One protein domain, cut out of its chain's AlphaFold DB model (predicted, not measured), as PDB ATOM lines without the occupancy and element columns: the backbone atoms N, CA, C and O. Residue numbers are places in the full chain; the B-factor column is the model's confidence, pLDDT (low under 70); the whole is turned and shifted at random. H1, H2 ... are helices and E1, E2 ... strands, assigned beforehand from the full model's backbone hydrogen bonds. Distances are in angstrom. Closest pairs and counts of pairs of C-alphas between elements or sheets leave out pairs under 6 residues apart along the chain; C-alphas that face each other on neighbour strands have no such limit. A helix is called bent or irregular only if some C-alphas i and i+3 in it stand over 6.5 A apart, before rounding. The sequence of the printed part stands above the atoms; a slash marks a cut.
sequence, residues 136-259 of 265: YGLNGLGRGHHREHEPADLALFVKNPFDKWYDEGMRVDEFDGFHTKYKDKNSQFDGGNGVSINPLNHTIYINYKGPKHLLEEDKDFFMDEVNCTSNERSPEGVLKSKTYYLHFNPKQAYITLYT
ATOM      1  N   TYR A 136      42.335  10.467 -46.080       96.38
ATOM      2  CA  TYR A 136      42.812   9.830 -47.311       96.38
ATOM      3  C   TYR A 136      41.962   8.619 -47.718       96.38
ATOM      4  O   TYR A 136      42.292   7.930 -48.673       96.38
ATOM      5  N   GLY A 137      40.894   8.326 -46.975       95.56
ATOM      6  CA  GLY A 137      39.954   7.237 -47.224       95.56
ATOM      7  C   GLY A 137      38.858   7.213 -46.157       95.56
ATOM      8  O   GLY A 137      38.910   7.971 -45.186       95.56
ATOM      9  N   LEU A 138      37.888   6.307 -46.302       95.56
ATOM     10  CA  LEU A 138      36.856   6.040 -45.290       95.56
ATOM     11  C   LEU A 138      37.397   5.112 -44.190       95.56
ATOM     12  O   LEU A 138      37.013   3.951 -44.064       95.56
ATOM     13  N   ASN A 139      38.335   5.622 -43.396       94.62
ATOM     14  CA  ASN A 139      39.063   4.851 -42.383       94.62
ATOM     15  C   ASN A 139      38.239   4.455 -41.140       94.62
ATOM     16  O   ASN A 139      38.765   3.772 -40.258       94.62
ATOM     17  N   GLY A 140      36.972   4.869 -41.063       95.38
ATOM     18  CA  GLY A 140      36.026   4.466 -40.025       95.38
ATOM     19  C   GLY A 140      35.184   3.227 -40.352       95.38
ATOM     20  O   GLY A 140      34.517   2.711 -39.453       95.38
ATOM     21  N   LEU A 141      35.221   2.721 -41.592       93.94
ATOM     22  CA  LEU A 141      34.511   1.490 -41.970       93.94
ATOM     23  C   LEU A 141      34.977   0.307 -41.100       93.94
ATOM     24  O   LEU A 141      36.176   0.111 -40.873       93.94
ATOM     25  N   GLY A 142      34.033  -0.453 -40.548       91.06
ATOM     26  CA  GLY A 142      34.256  -1.531 -39.581       91.06
ATOM     27  C   GLY A 142      34.669  -1.082 -38.173       91.06
ATOM     28  O   GLY A 142      34.835  -1.927 -37.287       91.06
ATOM     29  N   ARG A 143      34.853   0.224 -37.933       90.00
ATOM     30  CA  ARG A 143      35.300   0.800 -36.646       90.00
ATOM     31  C   ARG A 143      34.262   1.701 -35.983       90.00
ATOM     32  O   ARG A 143      34.392   1.954 -34.790       90.00
ATOM     33  N   GLY A 144      33.263   2.122 -36.750       91.50
ATOM     34  CA  GLY A 144      32.136   2.937 -36.325       91.50
ATOM     35  C   GLY A 144      31.410   2.450 -35.068       91.50
ATOM     36  O   GLY A 144      31.404   1.249 -34.775       91.50
ATOM     37  N   HIS A 145      30.764   3.378 -34.357       93.38
ATOM     38  CA  HIS A 145      29.885   3.078 -33.217       93.38
ATOM     39  C   HIS A 145      28.543   2.458 -33.634       93.38
ATOM     40  O   HIS A 145      27.928   1.771 -32.824       93.38
ATOM     41  N   HIS A 146      28.110   2.656 -34.885       94.62
ATOM     42  CA  HIS A 146      26.821   2.190 -35.423       94.62
ATOM     43  C   HIS A 146      27.008   1.149 -36.538       94.62
ATOM     44  O   HIS A 146      26.540   1.319 -37.665       94.62
ATOM     45  N   ARG A 147      27.745   0.068 -36.252       92.44
ATOM     46  CA  ARG A 147      28.114  -0.963 -37.250       92.44
ATOM     47  C   ARG A 147      26.913  -1.638 -37.901       92.44
ATOM     48  O   ARG A 147      26.994  -2.061 -39.048       92.44
ATOM     49  N   GLU A 148      25.802  -1.735 -37.183       94.19
ATOM     50  CA  GLU A 148      24.530  -2.258 -37.678       94.19
ATOM     51  C   GLU A 148      23.944  -1.431 -38.832       94.19
ATOM     52  O   GLU A 148      23.148  -1.948 -39.614       94.19
ATOM     53  N   HIS A 149      24.369  -0.171 -38.970       96.12
ATOM     54  CA  HIS A 149      23.960   0.735 -40.038       96.12
ATOM     55  C   HIS A 149      25.058   0.958 -41.087       96.12
ATOM     56  O   HIS A 149      24.859   1.766 -42.001       96.12
ATOM     57  N   GLU A 150      26.199   0.268 -40.990       95.06
ATOM     58  CA  GLU A 150      27.256   0.335 -41.999       95.06
ATOM     59  C   GLU A 150      26.750  -0.248 -43.333       95.06
ATOM     60  O   GLU A 150      26.163  -1.336 -43.346       95.06
ATOM     61  N   PRO A 151      26.930   0.443 -44.474       94.19
ATOM     62  CA  PRO A 151      26.355  -0.025 -45.720       94.19
ATOM     63  C   PRO A 151      27.079  -1.266 -46.249       94.19
ATOM     64  O   PRO A 151      28.262  -1.240 -46.593       94.19
ATOM     65  N   ALA A 152      26.340  -2.371 -46.345       92.12
ATOM     66  CA  ALA A 152      26.850  -3.651 -46.835       92.12
ATOM     67  C   ALA A 152      27.056  -3.681 -48.362       92.12
ATOM     68  O   ALA A 152      27.720  -4.577 -48.884       92.12
ATOM     69  N   ASP A 153      26.482  -2.716 -49.078       92.00
ATOM     70  CA  ASP A 153      26.430  -2.669 -50.533       92.00
ATOM     71  C   ASP A 153      27.469  -1.729 -51.161       92.00
ATOM     72  O   ASP A 153      27.442  -1.559 -52.375       92.00
ATOM     73  N   LEU A 154      28.402  -1.153 -50.393       90.56
ATOM     74  CA  LEU A 154      29.474  -0.303 -50.935       90.56
ATOM     75  C   LEU A 154      30.365  -1.058 -51.923       90.56
ATOM     76  O   LEU A 154      30.767  -2.199 -51.661       90.56
ATOM     77  N   ALA A 155      30.736  -0.393 -53.021       87.88
ATOM     78  CA  ALA A 155      31.689  -0.934 -53.982       87.88
ATOM     79  C   ALA A 155      33.010  -1.335 -53.300       87.88
ATOM     80  O   ALA A 155      33.483  -0.657 -52.389       87.88
ATOM     81  N   LEU A 156      33.633  -2.440 -53.723       85.12
ATOM     82  CA  LEU A 156      34.841  -2.952 -53.051       85.12
ATOM     83  C   LEU A 156      35.987  -1.928 -53.003       85.12
ATOM     84  O   LEU A 156      36.658  -1.825 -51.975       85.12
ATOM     85  N   PHE A 157      36.179  -1.143 -54.067       85.69
ATOM     86  CA  PHE A 157      37.229  -0.124 -54.129       85.69
ATOM     87  C   PHE A 157      37.012   1.037 -53.145       85.69
ATOM     88  O   PHE A 157      37.982   1.686 -52.775       85.69
ATOM     89  N   VAL A 158      35.789   1.270 -52.653       89.88
ATOM     90  CA  VAL A 158      35.478   2.339 -51.678       89.88
ATOM     91  C   VAL A 158      36.173   2.098 -50.331       89.88
ATOM     92  O   VAL A 158      36.391   3.020 -49.546       89.88
ATOM     93  N   LYS A 159      36.584   0.851 -50.066       90.12
ATOM     94  CA  LYS A 159      37.347   0.471 -48.867       90.12
ATOM     95  C   LYS A 159      38.837   0.815 -48.958       90.12
ATOM     96  O   LYS A 159      39.554   0.636 -47.978       90.12
ATOM     97  N   ASN A 160      39.306   1.269 -50.118       91.19
ATOM     98  CA  ASN A 160      40.686   1.684 -50.343       91.19
ATOM     99  C   ASN A 160      40.872   3.186 -50.063       91.19
ATOM    100  O   ASN A 160      39.889   3.907 -49.867       91.19
ATOM    101  N   PRO A 161      42.122   3.684 -50.050       93.62
ATOM    102  CA  PRO A 161      42.392   5.113 -50.099       93.62
ATOM    103  C   PRO A 161      41.705   5.775 -51.300       93.62
ATOM    104  O   PRO A 161      41.564   5.151 -52.353       93.62
ATOM    105  N   PHE A 162      41.321   7.040 -51.154       93.44
ATOM    106  CA  PHE A 162      40.607   7.810 -52.175       93.44
ATOM    107  C   PHE A 162      41.353   7.866 -53.515       93.44
ATOM    108  O   PHE A 162      40.725   7.771 -54.561       93.44
ATOM    109  N   ASP A 163      42.690   7.911 -53.512       90.50
ATOM    110  CA  ASP A 163      43.522   7.926 -54.731       90.50
ATOM    111  C   ASP A 163      43.560   6.578 -55.476       90.50
ATOM    112  O   ASP A 163      44.244   6.436 -56.497       90.50
ATOM    113  N   LYS A 164      42.859   5.570 -54.945       88.56
ATOM    114  CA  LYS A 164      42.686   4.225 -55.506       88.56
ATOM    115  C   LYS A 164      41.226   3.909 -55.843       88.56
ATOM    116  O   LYS A 164      40.921   2.752 -56.135       88.56
ATOM    117  N   TRP A 165      40.327   4.891 -55.798       88.12
ATOM    118  CA  TRP A 165      38.919   4.706 -56.145       88.12
ATOM    119  C   TRP A 165      38.723   4.757 -57.661       88.12
ATOM    120  O   TRP A 165      38.488   5.810 -58.244       88.12
ATOM    121  N   TYR A 166      38.806   3.592 -58.300       78.94
ATOM    122  CA  TYR A 166      38.568   3.433 -59.733       78.94
ATOM    123  C   TYR A 166      37.596   2.281 -59.973       78.94
ATOM    124  O   TYR A 166      37.734   1.219 -59.357       78.94
ATOM    125  N   ASP A 167      36.660   2.460 -60.905       68.50
ATOM    126  CA  ASP A 167      35.808   1.363 -61.361       68.50
ATOM    127  C   ASP A 167      36.638   0.312 -62.125       68.50
ATOM    128  O   ASP A 167      37.555   0.590 -62.904       68.50
ATOM    129  N   GLU A 168      36.313  -0.959 -61.909       59.66
ATOM    130  CA  GLU A 168      36.974  -2.077 -62.564       59.66
ATOM    131  C   GLU A 168      36.680  -2.132 -64.075       59.66
ATOM    132  O   GLU A 168      37.461  -2.747 -64.809       59.66
ATOM    133  N   GLY A 169      35.626  -1.461 -64.552       56.16
ATOM    134  CA  GLY A 169      35.263  -1.369 -65.971       56.16
ATOM    135  C   GLY A 169      35.654  -0.059 -66.662       56.16
ATOM    136  O   GLY A 169      35.984  -0.076 -67.851       56.16
ATOM    137  N   MET A 170      35.654   1.062 -65.941       53.34
ATOM    138  CA  MET A 170      35.870   2.394 -66.505       53.34
ATOM    139  C   MET A 170      37.125   3.052 -65.923       53.34
ATOM    140  O   MET A 170      37.380   2.997 -64.729       53.34
ATOM    141  N   ARG A 171      37.928   3.719 -66.766       60.53
ATOM    142  CA  ARG A 171      39.077   4.553 -66.340       60.53
ATOM    143  C   ARG A 171      38.622   5.853 -65.652       60.53
ATOM    144  O   ARG A 171      39.211   6.905 -65.883       60.53
ATOM    145  N   VAL A 172      37.515   5.796 -64.923       69.88
ATOM    146  CA  VAL A 172      36.868   6.941 -64.301       69.88
ATOM    147  C   VAL A 172      37.283   6.952 -62.842       69.88
ATOM    148  O   VAL A 172      37.279   5.919 -62.172       69.88
ATOM    149  N   ASP A 173      37.720   8.123 -62.405       79.25
ATOM    150  CA  ASP A 173      38.006   8.404 -61.013       79.25
ATOM    151  C   ASP A 173      36.677   8.500 -60.260       79.25
ATOM    152  O   ASP A 173      35.890   9.426 -60.458       79.25
ATOM    153  N   GLU A 174      36.381   7.496 -59.443       83.25
ATOM    154  CA  GLU A 174      35.111   7.418 -58.718       83.25
ATOM    155  C   GLU A 174      35.091   8.380 -57.522       83.25
ATOM    156  O   GLU A 174      34.020   8.712 -57.009       83.25
ATOM    157  N   PHE A 175      36.259   8.876 -57.092       87.25
ATOM    158  CA  PHE A 175      36.333   9.891 -56.048       87.25
ATOM    159  C   PHE A 175      35.780  11.239 -56.526       87.25
ATOM    160  O   PHE A 175      35.137  11.932 -55.740       87.25
ATOM    161  N   ASP A 176      35.913  11.573 -57.814       81.38
ATOM    162  CA  ASP A 176      35.292  12.773 -58.399       81.38
ATOM    163  C   ASP A 176      33.759  12.751 -58.277       81.38
ATOM    164  O   ASP A 176      33.109  13.792 -58.153       81.38
ATOM    165  N   GLY A 177      33.166  11.553 -58.287       76.75
ATOM    166  CA  GLY A 177      31.735  11.346 -58.080       76.75
ATOM    167  C   GLY A 177      31.298  11.495 -56.621       76.75
ATOM    168  O   GLY A 177      30.107  11.704 -56.362       76.75
ATOM    169  N   PHE A 178      32.232  11.431 -55.670       83.56
ATOM    170  CA  PHE A 178      31.960  11.586 -54.248       83.56
ATOM    171  C   PHE A 178      31.811  13.071 -53.913       83.56
ATOM    172  O   PHE A 178      32.782  13.791 -53.706       83.56
ATOM    173  N   HIS A 179      30.570  13.544 -53.854       76.50
ATOM    174  CA  HIS A 179      30.250  14.927 -53.512       76.50
ATOM    175  C   HIS A 179      29.224  14.984 -52.388       76.50
ATOM    176  O   HIS A 179      28.339  14.128 -52.276       76.50
ATOM    177  N   THR A 180      29.339  16.016 -51.556       79.56
ATOM    178  CA  THR A 180      28.303  16.353 -50.588       79.56
ATOM    179  C   THR A 180      27.113  16.971 -51.308       79.56
ATOM    180  O   THR A 180      27.285  17.736 -52.260       79.56
ATOM    181  N   LYS A 181      25.892  16.628 -50.888       66.12
ATOM    182  CA  LYS A 181      24.690  17.151 -51.543       66.12
ATOM    183  C   LYS A 181      24.505  18.627 -51.231       66.12
ATOM    184  O   LYS A 181      24.441  19.404 -52.169       66.12
ATOM    185  N   TYR A 182      24.470  19.024 -49.962       62.97
ATOM    186  CA  TYR A 182      24.358  20.417 -49.516       62.97
ATOM    187  C   TYR A 182      24.584  20.414 -48.006       62.97
ATOM    188  O   TYR A 182      23.815  19.732 -47.345       62.97
ATOM    189  N   LYS A 183      25.542  21.201 -47.476       65.38
ATOM    190  CA  LYS A 183      25.859  21.316 -46.030       65.38
ATOM    191  C   LYS A 183      24.598  21.196 -45.165       65.38
ATOM    192  O   LYS A 183      23.869  22.182 -44.998       65.38
ATOM    193  N   ASP A 184      24.324  19.985 -44.679       68.94
ATOM    194  CA  ASP A 184      23.018  19.646 -44.121       68.94
ATOM    195  C   ASP A 184      22.830  20.375 -42.783       68.94
ATOM    196  O   ASP A 184      23.699  20.369 -41.908       68.94
ATOM    197  N   LYS A 185      21.668  21.016 -42.616       77.69
ATOM    198  CA  LYS A 185      21.309  21.780 -41.410       77.69
ATOM    199  C   LYS A 185      21.234  20.915 -40.148       77.69
ATOM    200  O   LYS A 185      21.241  21.463 -39.049       77.69
ATOM    201  N   ASN A 186      21.142  19.596 -40.306       84.75
ATOM    202  CA  ASN A 186      21.113  18.629 -39.215       84.75
ATOM    203  C   ASN A 186      22.513  18.286 -38.686       84.75
ATOM    204  O   ASN A 186      22.616  17.582 -37.682       84.75
ATOM    205  N   SER A 187      23.593  18.734 -39.335       87.44
ATOM    206  CA  SER A 187      24.941  18.515 -38.812       87.44
ATOM    207  C   SER A 187      25.217  19.400 -37.597       87.44
ATOM    208  O   SER A 187      24.912  20.594 -37.590       87.44
ATOM    209  N   GLN A 188      25.877  18.834 -36.583       87.94
ATOM    210  CA  GLN A 188      26.416  19.612 -35.460       87.94
ATOM    211  C   GLN A 188      27.618  20.491 -35.866       87.94
ATOM    212  O   GLN A 188      28.026  21.368 -35.109       87.94
ATOM    213  N   PHE A 189      28.161  20.287 -37.072       86.19
ATOM    214  CA  PHE A 189      29.313  20.992 -37.638       86.19
ATOM    215  C   PHE A 189      28.886  22.023 -38.700       86.19
ATOM    216  O   PHE A 189      29.540  22.200 -39.732       86.19
ATOM    217  N   ASP A 190      27.772  22.719 -38.458       73.44
ATOM    218  CA  ASP A 190      27.272  23.779 -39.340       73.44
ATOM    219  C   ASP A 190      28.161  25.052 -39.327       73.44
ATOM    220  O   ASP A 190      29.286  25.074 -38.815       73.44
ATOM    221  N   GLY A 191      27.705  26.127 -39.985       70.88
ATOM    222  CA  GLY A 191      28.294  27.461 -39.787       70.88
ATOM    223  C   GLY A 191      29.699  27.679 -40.367       70.88
ATOM    224  O   GLY A 191      30.386  28.619 -39.974       70.88
ATOM    225  N   GLY A 192      30.132  26.841 -41.312       74.56
ATOM    226  CA  GLY A 192      31.453  26.939 -41.949       74.56
ATOM    227  C   GLY A 192      32.391  25.776 -41.633       74.56
ATOM    228  O   GLY A 192      33.394  25.635 -42.327       74.56
ATOM    229  N   ASN A 193      32.013  24.894 -40.702       82.56
ATOM    230  CA  ASN A 193      32.779  23.707 -40.299       82.56
ATOM    231  C   ASN A 193      32.517  22.463 -41.169       82.56
ATOM    232  O   ASN A 193      32.768  21.331 -40.760       82.56
ATOM    233  N   GLY A 194      31.988  22.685 -42.373       79.19
ATOM    234  CA  GLY A 194      31.534  21.626 -43.262       79.19
ATOM    235  C   GLY A 194      32.667  20.836 -43.913       79.19
ATOM    236  O   GLY A 194      33.824  21.260 -43.970       79.19
ATOM    237  N   VAL A 195      32.280  19.693 -44.468       88.00
ATOM    238  CA  VAL A 195      33.147  18.816 -45.252       88.00
ATOM    239  C   VAL A 195      33.550  19.513 -46.545       88.00
ATOM    240  O   VAL A 195      32.732  20.152 -47.208       88.00
ATOM    241  N   SER A 196      34.825  19.404 -46.893       88.88
ATOM    242  CA  SER A 196      35.363  19.886 -48.158       88.88
ATOM    243  C   SER A 196      36.130  18.766 -48.842       88.88
ATOM    244  O   SER A 196      36.880  18.034 -48.202       88.88
ATOM    245  N   ILE A 197      35.928  18.628 -50.146       88.25
ATOM    246  CA  ILE A 197      36.460  17.525 -50.942       88.25
ATOM    247  C   ILE A 197      37.450  18.121 -51.937       88.25
ATOM    248  O   ILE A 197      37.126  19.081 -52.636       88.25
ATOM    249  N   ASN A 198      38.670  17.589 -51.958       88.50
ATOM    250  CA  ASN A 198      39.718  17.983 -52.887       88.50
ATOM    251  C   ASN A 198      39.974  16.845 -53.883       88.50
ATOM    252  O   ASN A 198      40.740  15.934 -53.551       88.50
ATOM    253  N   PRO A 199      39.380  16.901 -55.087       83.69
ATOM    254  CA  PRO A 199      39.586  15.874 -56.106       83.69
ATOM    255  C   PRO A 199      41.042  15.811 -56.589       83.69
ATOM    256  O   PRO A 199      41.563  14.728 -56.815       83.69
ATOM    257  N   LEU A 200      41.760  16.942 -56.647       84.12
ATOM    258  CA  LEU A 200      43.146  16.983 -57.146       84.12
ATOM    259  C   LEU A 200      44.133  16.204 -56.273       84.12
ATOM    260  O   LEU A 200      45.122  15.679 -56.775       84.12
ATOM    261  N   ASN A 201      43.888  16.183 -54.963       87.88
ATOM    262  CA  ASN A 201      44.755  15.521 -53.991       87.88
ATOM    263  C   ASN A 201      44.112  14.262 -53.397       87.88
ATOM    264  O   ASN A 201      44.647  13.751 -52.416       87.88
ATOM    265  N   HIS A 202      42.950  13.829 -53.902       92.44
ATOM    266  CA  HIS A 202      42.173  12.701 -53.372       92.44
ATOM    267  C   HIS A 202      42.027  12.741 -51.851       92.44
ATOM    268  O   HIS A 202      42.368  11.803 -51.132       92.44
ATOM    269  N   THR A 203      41.593  13.888 -51.333       94.94
ATOM    270  CA  THR A 203      41.472  14.092 -49.887       94.94
ATOM    271  C   THR A 203      40.158  14.741 -49.524       94.94
ATOM    272  O   THR A 203      39.610  15.563 -50.257       94.94
ATOM    273  N   ILE A 204      39.682  14.402 -48.335       94.69
ATOM    274  CA  ILE A 204      38.583  15.103 -47.684       94.69
ATOM    275  C   ILE A 204      39.166  15.853 -46.500       94.69
ATOM    276  O   ILE A 204      39.970  15.296 -45.754       94.69
ATOM    277  N   TYR A 205      38.768  17.104 -46.309       92.75
ATOM    278  CA  TYR A 205      39.170  17.888 -45.154       92.75
ATOM    279  C   TYR A 205      37.976  18.486 -44.416       92.75
ATOM    280  O   TYR A 205      36.993  18.928 -45.011       92.75
ATOM    281  N   ILE A 206      38.087  18.498 -43.089       93.44
ATOM    282  CA  ILE A 206      37.143  19.143 -42.177       93.44
ATOM    283  C   ILE A 206      37.904  20.262 -41.479       93.44
ATOM    284  O   ILE A 206      38.817  20.011 -40.692       93.44
ATOM    285  N   ASN A 207      37.538  21.503 -41.794       92.56
ATOM    286  CA  ASN A 207      38.083  22.695 -41.154       92.56
ATOM    287  C   ASN A 207      37.146  23.120 -40.030       92.56
ATOM    288  O   ASN A 207      36.184  23.842 -40.272       92.56
ATOM    289  N   TYR A 208      37.423  22.675 -38.811       94.38
ATOM    290  CA  TYR A 208      36.606  23.001 -37.654       94.38
ATOM    291  C   TYR A 208      37.094  24.268 -36.955       94.38
ATOM    292  O   TYR A 208      38.283  24.428 -36.684       94.38
ATOM    293  N   LYS A 209      36.155  25.142 -36.608       93.88
ATOM    294  CA  LYS A 209      36.303  26.291 -35.725       93.88
ATOM    295  C   LYS A 209      35.084  26.346 -34.802       93.88
ATOM    296  O   LYS A 209      33.988  26.688 -35.241       93.88
ATOM    297  N   GLY A 210      35.265  26.042 -33.523       93.00
ATOM    298  CA  GLY A 210      34.141  25.962 -32.592       93.00
ATOM    299  C   GLY A 210      34.536  25.500 -31.192       93.00
ATOM    300  O   GLY A 210      35.726  25.483 -30.869       93.00
ATOM    301  N   PRO A 211      33.555  25.132 -30.350       92.50
ATOM    302  CA  PRO A 211      33.808  24.617 -29.008       92.50
ATOM    303  C   PRO A 211      34.707  23.376 -29.011       92.50
ATOM    304  O   PRO A 211      34.459  22.425 -29.752       92.50
ATOM    305  N   LYS A 212      35.736  23.361 -28.160       92.88
ATOM    306  CA  LYS A 212      36.712  22.262 -28.077       92.88
ATOM    307  C   LYS A 212      36.078  20.945 -27.633       92.88
ATOM    308  O   LYS A 212      36.398  19.912 -28.209       92.88
ATOM    309  N   HIS A 213      35.119  20.998 -26.705       90.88
ATOM    310  CA  HIS A 213      34.454  19.804 -26.168       90.88
ATOM    311  C   HIS A 213      33.813  18.925 -27.252       90.88
ATOM    312  O   HIS A 213      33.844  17.707 -27.129       90.88
ATOM    313  N   LEU A 214      33.297  19.513 -28.340       92.00
ATOM    314  CA  LEU A 214      32.699  18.744 -29.436       92.00
ATOM    315  C   LEU A 214      33.727  17.827 -30.113       92.00
ATOM    316  O   LEU A 214      33.376  16.741 -30.564       92.00
ATOM    317  N   LEU A 215      35.005  18.228 -30.150       94.56
ATOM    318  CA  LEU A 215      36.072  17.402 -30.716       94.56
ATOM    319  C   LEU A 215      36.563  16.286 -29.782       94.56
ATOM    320  O   LEU A 215      37.311  15.411 -30.210       94.56
ATOM    321  N   GLU A 216      36.180  16.335 -28.508       92.81
ATOM    322  CA  GLU A 216      36.579  15.372 -27.476       92.81
ATOM    323  C   GLU A 216      35.525  14.270 -27.283       92.81
ATOM    324  O   GLU A 216      35.791  13.252 -26.635       92.81
ATOM    325  N   GLU A 217      34.333  14.454 -27.860       94.06
ATOM    326  CA  GLU A 217      33.259  13.470 -27.838       94.06
ATOM    327  C   GLU A 217      33.585  12.279 -28.747       94.06
ATOM    328  O   GLU A 217      33.856  12.423 -29.939       94.06
ATOM    329  N   ASP A 218      33.525  11.077 -28.170       96.38
ATOM    330  CA  ASP A 218      33.666   9.826 -28.914       96.38
ATOM    331  C   ASP A 218      32.323   9.418 -29.522       96.38
ATOM    332  O   ASP A 218      31.646   8.515 -29.028       96.38
ATOM    333  N   LYS A 219      31.889  10.161 -30.538       96.00
ATOM    334  CA  LYS A 219      30.617   9.941 -31.226       96.00
ATOM    335  C   LYS A 219      30.784  10.128 -32.718       96.00
ATOM    336  O   LYS A 219      31.598  10.930 -33.167       96.00
ATOM    337  N   ASP A 220      29.935   9.439 -33.466       97.06
ATOM    338  CA  ASP A 220      29.896   9.549 -34.917       97.06
ATOM    339  C   ASP A 220      28.859  10.597 -35.288       97.06
ATOM    340  O   ASP A 220      27.661  10.316 -35.318       97.06
ATOM    341  N   PHE A 221      29.311  11.824 -35.511       95.56
ATOM    342  CA  PHE A 221      28.437  12.941 -35.832       95.56
ATOM    343  C   PHE A 221      28.109  12.968 -37.308       95.56
ATOM    344  O   PHE A 221      29.003  12.922 -38.153       95.56
ATOM    345  N   PHE A 222      26.823  13.090 -37.616       94.62
ATOM    346  CA  PHE A 222      26.376  13.319 -38.976       94.62
ATOM    347  C   PHE A 222      26.961  14.627 -39.531       94.62
ATOM    348  O   PHE A 222      26.869  15.695 -38.912       94.62
ATOM    349  N   MET A 223      27.556  14.535 -40.719       92.56
ATOM    350  CA  MET A 223      28.184  15.653 -41.419       92.56
ATOM    351  C   MET A 223      27.373  16.087 -42.633       92.56
ATOM    352  O   MET A 223      27.034  17.261 -42.752       92.56
ATOM    353  N   ASP A 224      27.093  15.159 -43.548       91.56
ATOM    354  CA  ASP A 224      26.400  15.467 -44.797       91.56
ATOM    355  C   ASP A 224      25.847  14.202 -45.468       91.56
ATOM    356  O   ASP A 224      26.242  13.075 -45.155       91.56
ATOM    357  N   GLU A 225      24.953  14.397 -46.428       91.94
ATOM    358  CA  GLU A 225      24.555  13.365 -47.379       91.94
ATOM    359  C   GLU A 225      25.553  13.333 -48.536       91.94
ATOM    360  O   GLU A 225      25.888  14.368 -49.117       91.94
ATOM    361  N   VAL A 226      26.015  12.141 -48.897       91.12
ATOM    362  CA  VAL A 226      26.988  11.940 -49.977       91.12
ATOM    363  C   VAL A 226      26.490  10.894 -50.954       91.12
ATOM    364  O   VAL A 226      25.856   9.913 -50.566       91.12
ATOM    365  N   ASN A 227      26.792  11.090 -52.232       89.50
ATOM    366  CA  ASN A 227      26.615  10.052 -53.237       89.50
ATOM    367  C   ASN A 227      27.886   9.195 -53.292       89.50
ATOM    368  O   ASN A 227      28.986   9.729 -53.418       89.50
ATOM    369  N   CYS A 228      27.749   7.876 -53.172       89.38
ATOM    370  CA  CYS A 228      28.867   6.935 -53.229       89.38
ATOM    371  C   CYS A 228      28.478   5.686 -54.024       89.38
ATOM    372  O   CYS A 228      27.306   5.304 -54.092       89.38
ATOM    373  N   THR A 229      29.464   5.058 -54.651       87.69
ATOM    374  CA  THR A 229      29.260   3.936 -55.564       87.69
ATOM    375  C   THR A 229      28.963   2.646 -54.796       87.69
ATOM    376  O   THR A 229      29.681   2.257 -53.873       87.69
ATOM    377  N   SER A 230      27.889   1.969 -55.196       87.56
ATOM    378  CA  SER A 230      27.461   0.677 -54.656       87.56
ATOM    379  C   SER A 230      27.872  -0.475 -55.582       87.56
ATOM    380  O   SER A 230      28.133  -0.270 -56.765       87.56
ATOM    381  N   ASN A 231      27.893  -1.704 -55.065       85.62
ATOM    382  CA  ASN A 231      28.106  -2.935 -55.837       85.62
ATOM    383  C   ASN A 231      26.937  -3.266 -56.777       85.62
ATOM    384  O   ASN A 231      27.039  -4.192 -57.584       85.62
ATOM    385  N   GLU A 232      25.811  -2.560 -56.668       84.94
ATOM    386  CA  GLU A 232      24.690  -2.762 -57.573       84.94
ATOM    387  C   GLU A 232      25.013  -2.229 -58.966       84.94
ATOM    388  O   GLU A 232      25.564  -1.140 -59.131       84.94
ATOM    389  N   ARG A 233      24.601  -2.988 -59.983       80.38
ATOM    390  CA  ARG A 233      24.757  -2.610 -61.386       80.38
ATOM    391  C   ARG A 233      23.406  -2.350 -62.038       80.38
ATOM    392  O   ARG A 233      22.388  -2.939 -61.666       80.38
ATOM    393  N   SER A 234      23.379  -1.426 -62.992       78.62
ATOM    394  CA  SER A 234      22.251  -1.267 -63.908       78.62
ATOM    395  C   SER A 234      22.155  -2.474 -64.859       78.62
ATOM    396  O   SER A 234      23.116  -3.244 -64.957       78.62
ATOM    397  N   PRO A 235      21.028  -2.667 -65.569       78.00
ATOM    398  CA  PRO A 235      20.916  -3.698 -66.609       78.00
ATOM    399  C   PRO A 235      22.021  -3.614 -67.675       78.00
ATOM    400  O   PRO A 235      22.428  -4.629 -68.230       78.00
ATOM    401  N   GLU A 236      22.547  -2.413 -67.916       76.88
ATOM    402  CA  GLU A 236      23.638  -2.114 -68.850       76.88
ATOM    403  C   GLU A 236      25.035  -2.378 -68.251       76.88
ATOM    404  O   GLU A 236      26.047  -2.173 -68.917       76.88
ATOM    405  N   GLY A 237      25.111  -2.838 -66.997       73.62
ATOM    406  CA  GLY A 237      26.352  -3.229 -66.326       73.62
ATOM    407  C   GLY A 237      27.121  -2.093 -65.645       73.62
ATOM    408  O   GLY A 237      28.228  -2.343 -65.164       73.62
ATOM    409  N   VAL A 238      26.551  -0.885 -65.573       77.69
ATOM    410  CA  VAL A 238      27.168   0.307 -64.958       77.69
ATOM    411  C   VAL A 238      26.923   0.317 -63.450       77.69
ATOM    412  O   VAL A 238      25.817  -0.004 -63.008       77.69
ATOM    413  N   LEU A 239      27.931   0.679 -62.651       77.88
ATOM    414  CA  LEU A 239      27.783   0.796 -61.199       77.88
ATOM    415  C   LEU A 239      26.790   1.901 -60.823       77.88
ATOM    416  O   LEU A 239      26.768   2.980 -61.416       77.88
ATOM    417  N   LYS A 240      25.958   1.631 -59.818       84.38
ATOM    418  CA  LYS A 240      24.982   2.597 -59.314       84.38
ATOM    419  C   LYS A 240      25.560   3.395 -58.158       84.38
ATOM    420  O   LYS A 240      26.059   2.821 -57.191       84.38
ATOM    421  N   SER A 241      25.390   4.710 -58.215       85.50
ATOM    422  CA  SER A 241      25.599   5.582 -57.062       85.50
ATOM    423  C   SER A 241      24.347   5.613 -56.184       85.50
ATOM    424  O   SER A 241      23.223   5.682 -56.691       85.50
ATOM    425  N   LYS A 242      24.539   5.555 -54.867       89.94
ATOM    426  CA  LYS A 242      23.486   5.670 -53.854       89.94
ATOM    427  C   LYS A 242      23.833   6.770 -52.865       89.94
ATOM    428  O   LYS A 242      24.996   7.124 -52.686       89.94
ATOM    429  N   THR A 243      22.809   7.312 -52.217       91.94
ATOM    430  CA  THR A 243      23.003   8.282 -51.141       91.94
ATOM    431  C   THR A 243      23.267   7.559 -49.826       91.94
ATOM    432  O   THR A 243      22.494   6.692 -49.426       91.94
ATOM    433  N   TYR A 244      24.342   7.959 -49.154       94.19
ATOM    434  CA  TYR A 244      24.721   7.527 -47.814       94.19
ATOM    435  C   TYR A 244      24.943   8.749 -46.921       94.19
ATOM    436  O   TYR A 244      25.033   9.883 -47.397       94.19
ATOM    437  N   TYR A 245      25.055   8.517 -45.618       94.75
ATOM    438  CA  TYR A 245      25.238   9.572 -44.631       94.75
ATOM    439  C   TYR A 245      26.675   9.556 -44.120       94.75
ATOM    440  O   TYR A 245      27.099   8.614 -43.443       94.75
ATOM    441  N   LEU A 246      27.429  10.601 -44.451       95.31
ATOM    442  CA  LEU A 246      28.802  10.787 -44.006       95.31
ATOM    443  C   LEU A 246      28.811  11.190 -42.536       95.31
ATOM    444  O   LEU A 246      28.151  12.152 -42.143       95.31
ATOM    445  N   HIS A 247      29.586  10.461 -41.743       96.12
ATOM    446  CA  HIS A 247      29.774  10.728 -40.328       96.12
ATOM    447  C   HIS A 247      31.246  10.941 -40.007       96.12
ATOM    448  O   HIS A 247      32.129  10.339 -40.622       96.12
ATOM    449  N   PHE A 248      31.493  11.792 -39.021       96.19
ATOM    450  CA  PHE A 248      32.813  12.136 -38.522       96.19
ATOM    451  C   PHE A 248      32.884  11.857 -37.026       96.19
ATOM    452  O   PHE A 248      32.052  12.342 -36.260       96.19
ATOM    453  N   ASN A 249      33.904  11.105 -36.618       97.44
ATOM    454  CA  ASN A 249      34.261  10.952 -35.217       97.44
ATOM    455  C   ASN A 249      35.505  11.799 -34.920       97.44
ATOM    456  O   ASN A 249      36.605  11.440 -35.362       97.44
ATOM    457  N   PRO A 250      35.374  12.924 -34.198       95.81
ATOM    458  CA  PRO A 250      36.482  13.848 -34.009       95.81
ATOM    459  C   PRO A 250      37.540  13.350 -33.031       95.81
ATOM    460  O   PRO A 250      38.716  13.694 -33.197       95.81
ATOM    461  N   LYS A 251      37.145  12.526 -32.053       96.19
ATOM    462  CA  LYS A 251      38.053  11.971 -31.048       96.19
ATOM    463  C   LYS A 251      38.916  10.857 -31.627       96.19
ATOM    464  O   LYS A 251      40.125  10.842 -31.417       96.19
ATOM    465  N   GLN A 252      38.296   9.945 -32.373       96.88
ATOM    466  CA  GLN A 252      38.979   8.835 -33.044       96.88
ATOM    467  C   GLN A 252      39.565   9.246 -34.406       96.88
ATOM    468  O   GLN A 252      40.284   8.470 -35.033       96.88
ATOM    469  N   ALA A 253      39.267  10.469 -34.855       96.50
ATOM    470  CA  ALA A 253      39.764  11.083 -36.078       96.50
ATOM    471  C   ALA A 253      39.544  10.218 -37.329       96.50
ATOM    472  O   ALA A 253      40.458  10.036 -38.135       96.50
ATOM    473  N   TYR A 254      38.325   9.715 -37.519       97.19
ATOM    474  CA  TYR A 254      37.936   9.002 -38.737       97.19
ATOM    475  C   TYR A 254      36.654   9.558 -39.345       97.19
ATOM    476  O   TYR A 254      35.840  10.182 -38.662       97.19
ATOM    477  N   ILE A 255      36.458   9.253 -40.626       97.00
ATOM    478  CA  ILE A 255      35.170   9.397 -41.304       97.00
ATOM    479  C   ILE A 255      34.648   8.032 -41.751       97.00
ATOM    480  O   ILE A 255      35.420   7.130 -42.088       97.00
ATOM    481  N   THR A 256      33.330   7.879 -41.732       96.94
ATOM    482  CA  THR A 256      32.637   6.650 -42.127       96.94
ATOM    483  C   THR A 256      31.314   6.965 -42.819       96.94
ATOM    484  O   THR A 256      30.854   8.108 -42.804       96.94
ATOM    485  N   LEU A 257      30.702   5.953 -43.430       96.69
ATOM    486  CA  LEU A 257      29.377   6.042 -44.034       96.69
ATOM    487  C   LEU A 257      28.392   5.172 -43.261       96.69
ATOM    488  O   LEU A 257      28.727   4.059 -42.863       96.69
ATOM    489  N   TYR A 258      27.163   5.665 -43.131       97.38
ATOM    490  CA  TYR A 258      26.027   4.910 -42.614       97.38
ATOM    491  C   TYR A 258      24.828   4.999 -43.555       97.38
ATOM    492  O   TYR A 258      24.724   5.889 -44.403       97.38
ATOM    493  N   THR A 259      23.902   4.063 -43.377       96.25
ATOM    494  CA  THR A 259      22.589   4.027 -44.040       96.25
ATOM    495  C   THR A 259      21.532   4.868 -43.321       96.25
ATOM    496  O   THR A 259      20.432   5.027 -43.843       96.25
TER     497      THR A 259
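AT A GLANCE: This is residues 136 to 259 of the 265 residues of an uncharacterized protein of Periwinkle leaf yellowing phytoplasma (UniProt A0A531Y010). A long, strongly twisted hairpin of two bent strands, E3 and E4, makes the long axis, with the shorter E5 added beside the later part of E4; a second, smaller hairpin, E1 and E2, lies off to one side of this sheet. Two long loop stretches, residues 136 to 155 and 160 to 194, wind about these parts, and the short helices H1 and H2 only graze the sheet. The printed part has 124 residues with two named helices and five named strands, in the order H1 E1 E2 H2 E3 E4 E5; the sheets, E3 - E4 - E5 and E1 - E2, are antiparallel. The class is mostly strand, though under half of the residues are in named elements. The whole is compact, with a radius of gyration of the C-alphas of 14.5 A, and only just elongated, with spans of 48 by 32 by 24 A.

IN THESE COORDINATES: Residues 136 to 155 hold no named element. H1 is residues 156 to 159, with C-alpha 156 at (34.841, -2.952, -53.051). After residues 160 to 194 come E1, residues 195 to 198, and E2, residues 203 to 211, 24.6 A long. H2, residues 212 to 216, follows at once. E3, residues 221 to 233, is 30.1 A long and begins at C-alpha 221 (28.437, 12.941, -35.832). E4, residues 239 to 249, is 28.6 A long. E5, residues 254 to 258, is 13.2 A long and ends at C-alpha 258 (26.027, 4.910, -42.614).

HOW THE PARTS SIT: E3, E4 and E5 form a meander, each strand the antiparallel neighbour of the one before. E3 bends by 75 degrees at residue 224 and E4 by 59 degrees at residue 243. In the hairpin E3 and E4, N 226 and O 244 are 2.9 A apart, within hydrogen-bond range; in the hairpin E4 and E5, N 247 and O 256 are 2.9 A apart. E1 and E2 are a hairpin too, with N 198 and O 203 at 2.8 A. The closest C-alphas of E1 and E3, those of Val 195 and Met 223, are 7.0 A apart, while E2 is apart from E3, E4 and E5. H1 only grazes the sheet with residues 156 to 158; its closest C-alpha to E3 is Leu 156, 7.3 A from that of Asn 231. H2 is only just on the sheet, with 5 pairs of C-alphas within 10 A, and only grazes it with residues 214 to 216. H1 is too short for an O i to N i+4 pair; H2 has 0 of 1 within range, but 2 of 2 O i to N i+3 pairs.

THE WHOLE: The two C-alphas farthest apart, those of Lys 212 and Glu 236, are 49.3 A apart. The printed part has no cut. The link from H1 to E1 is long, with 35 residues; the other links between named elements are tight. The mean pLDDT of the printed part is 87.4; residues 167 to 172 and 181 to 184 are under 70.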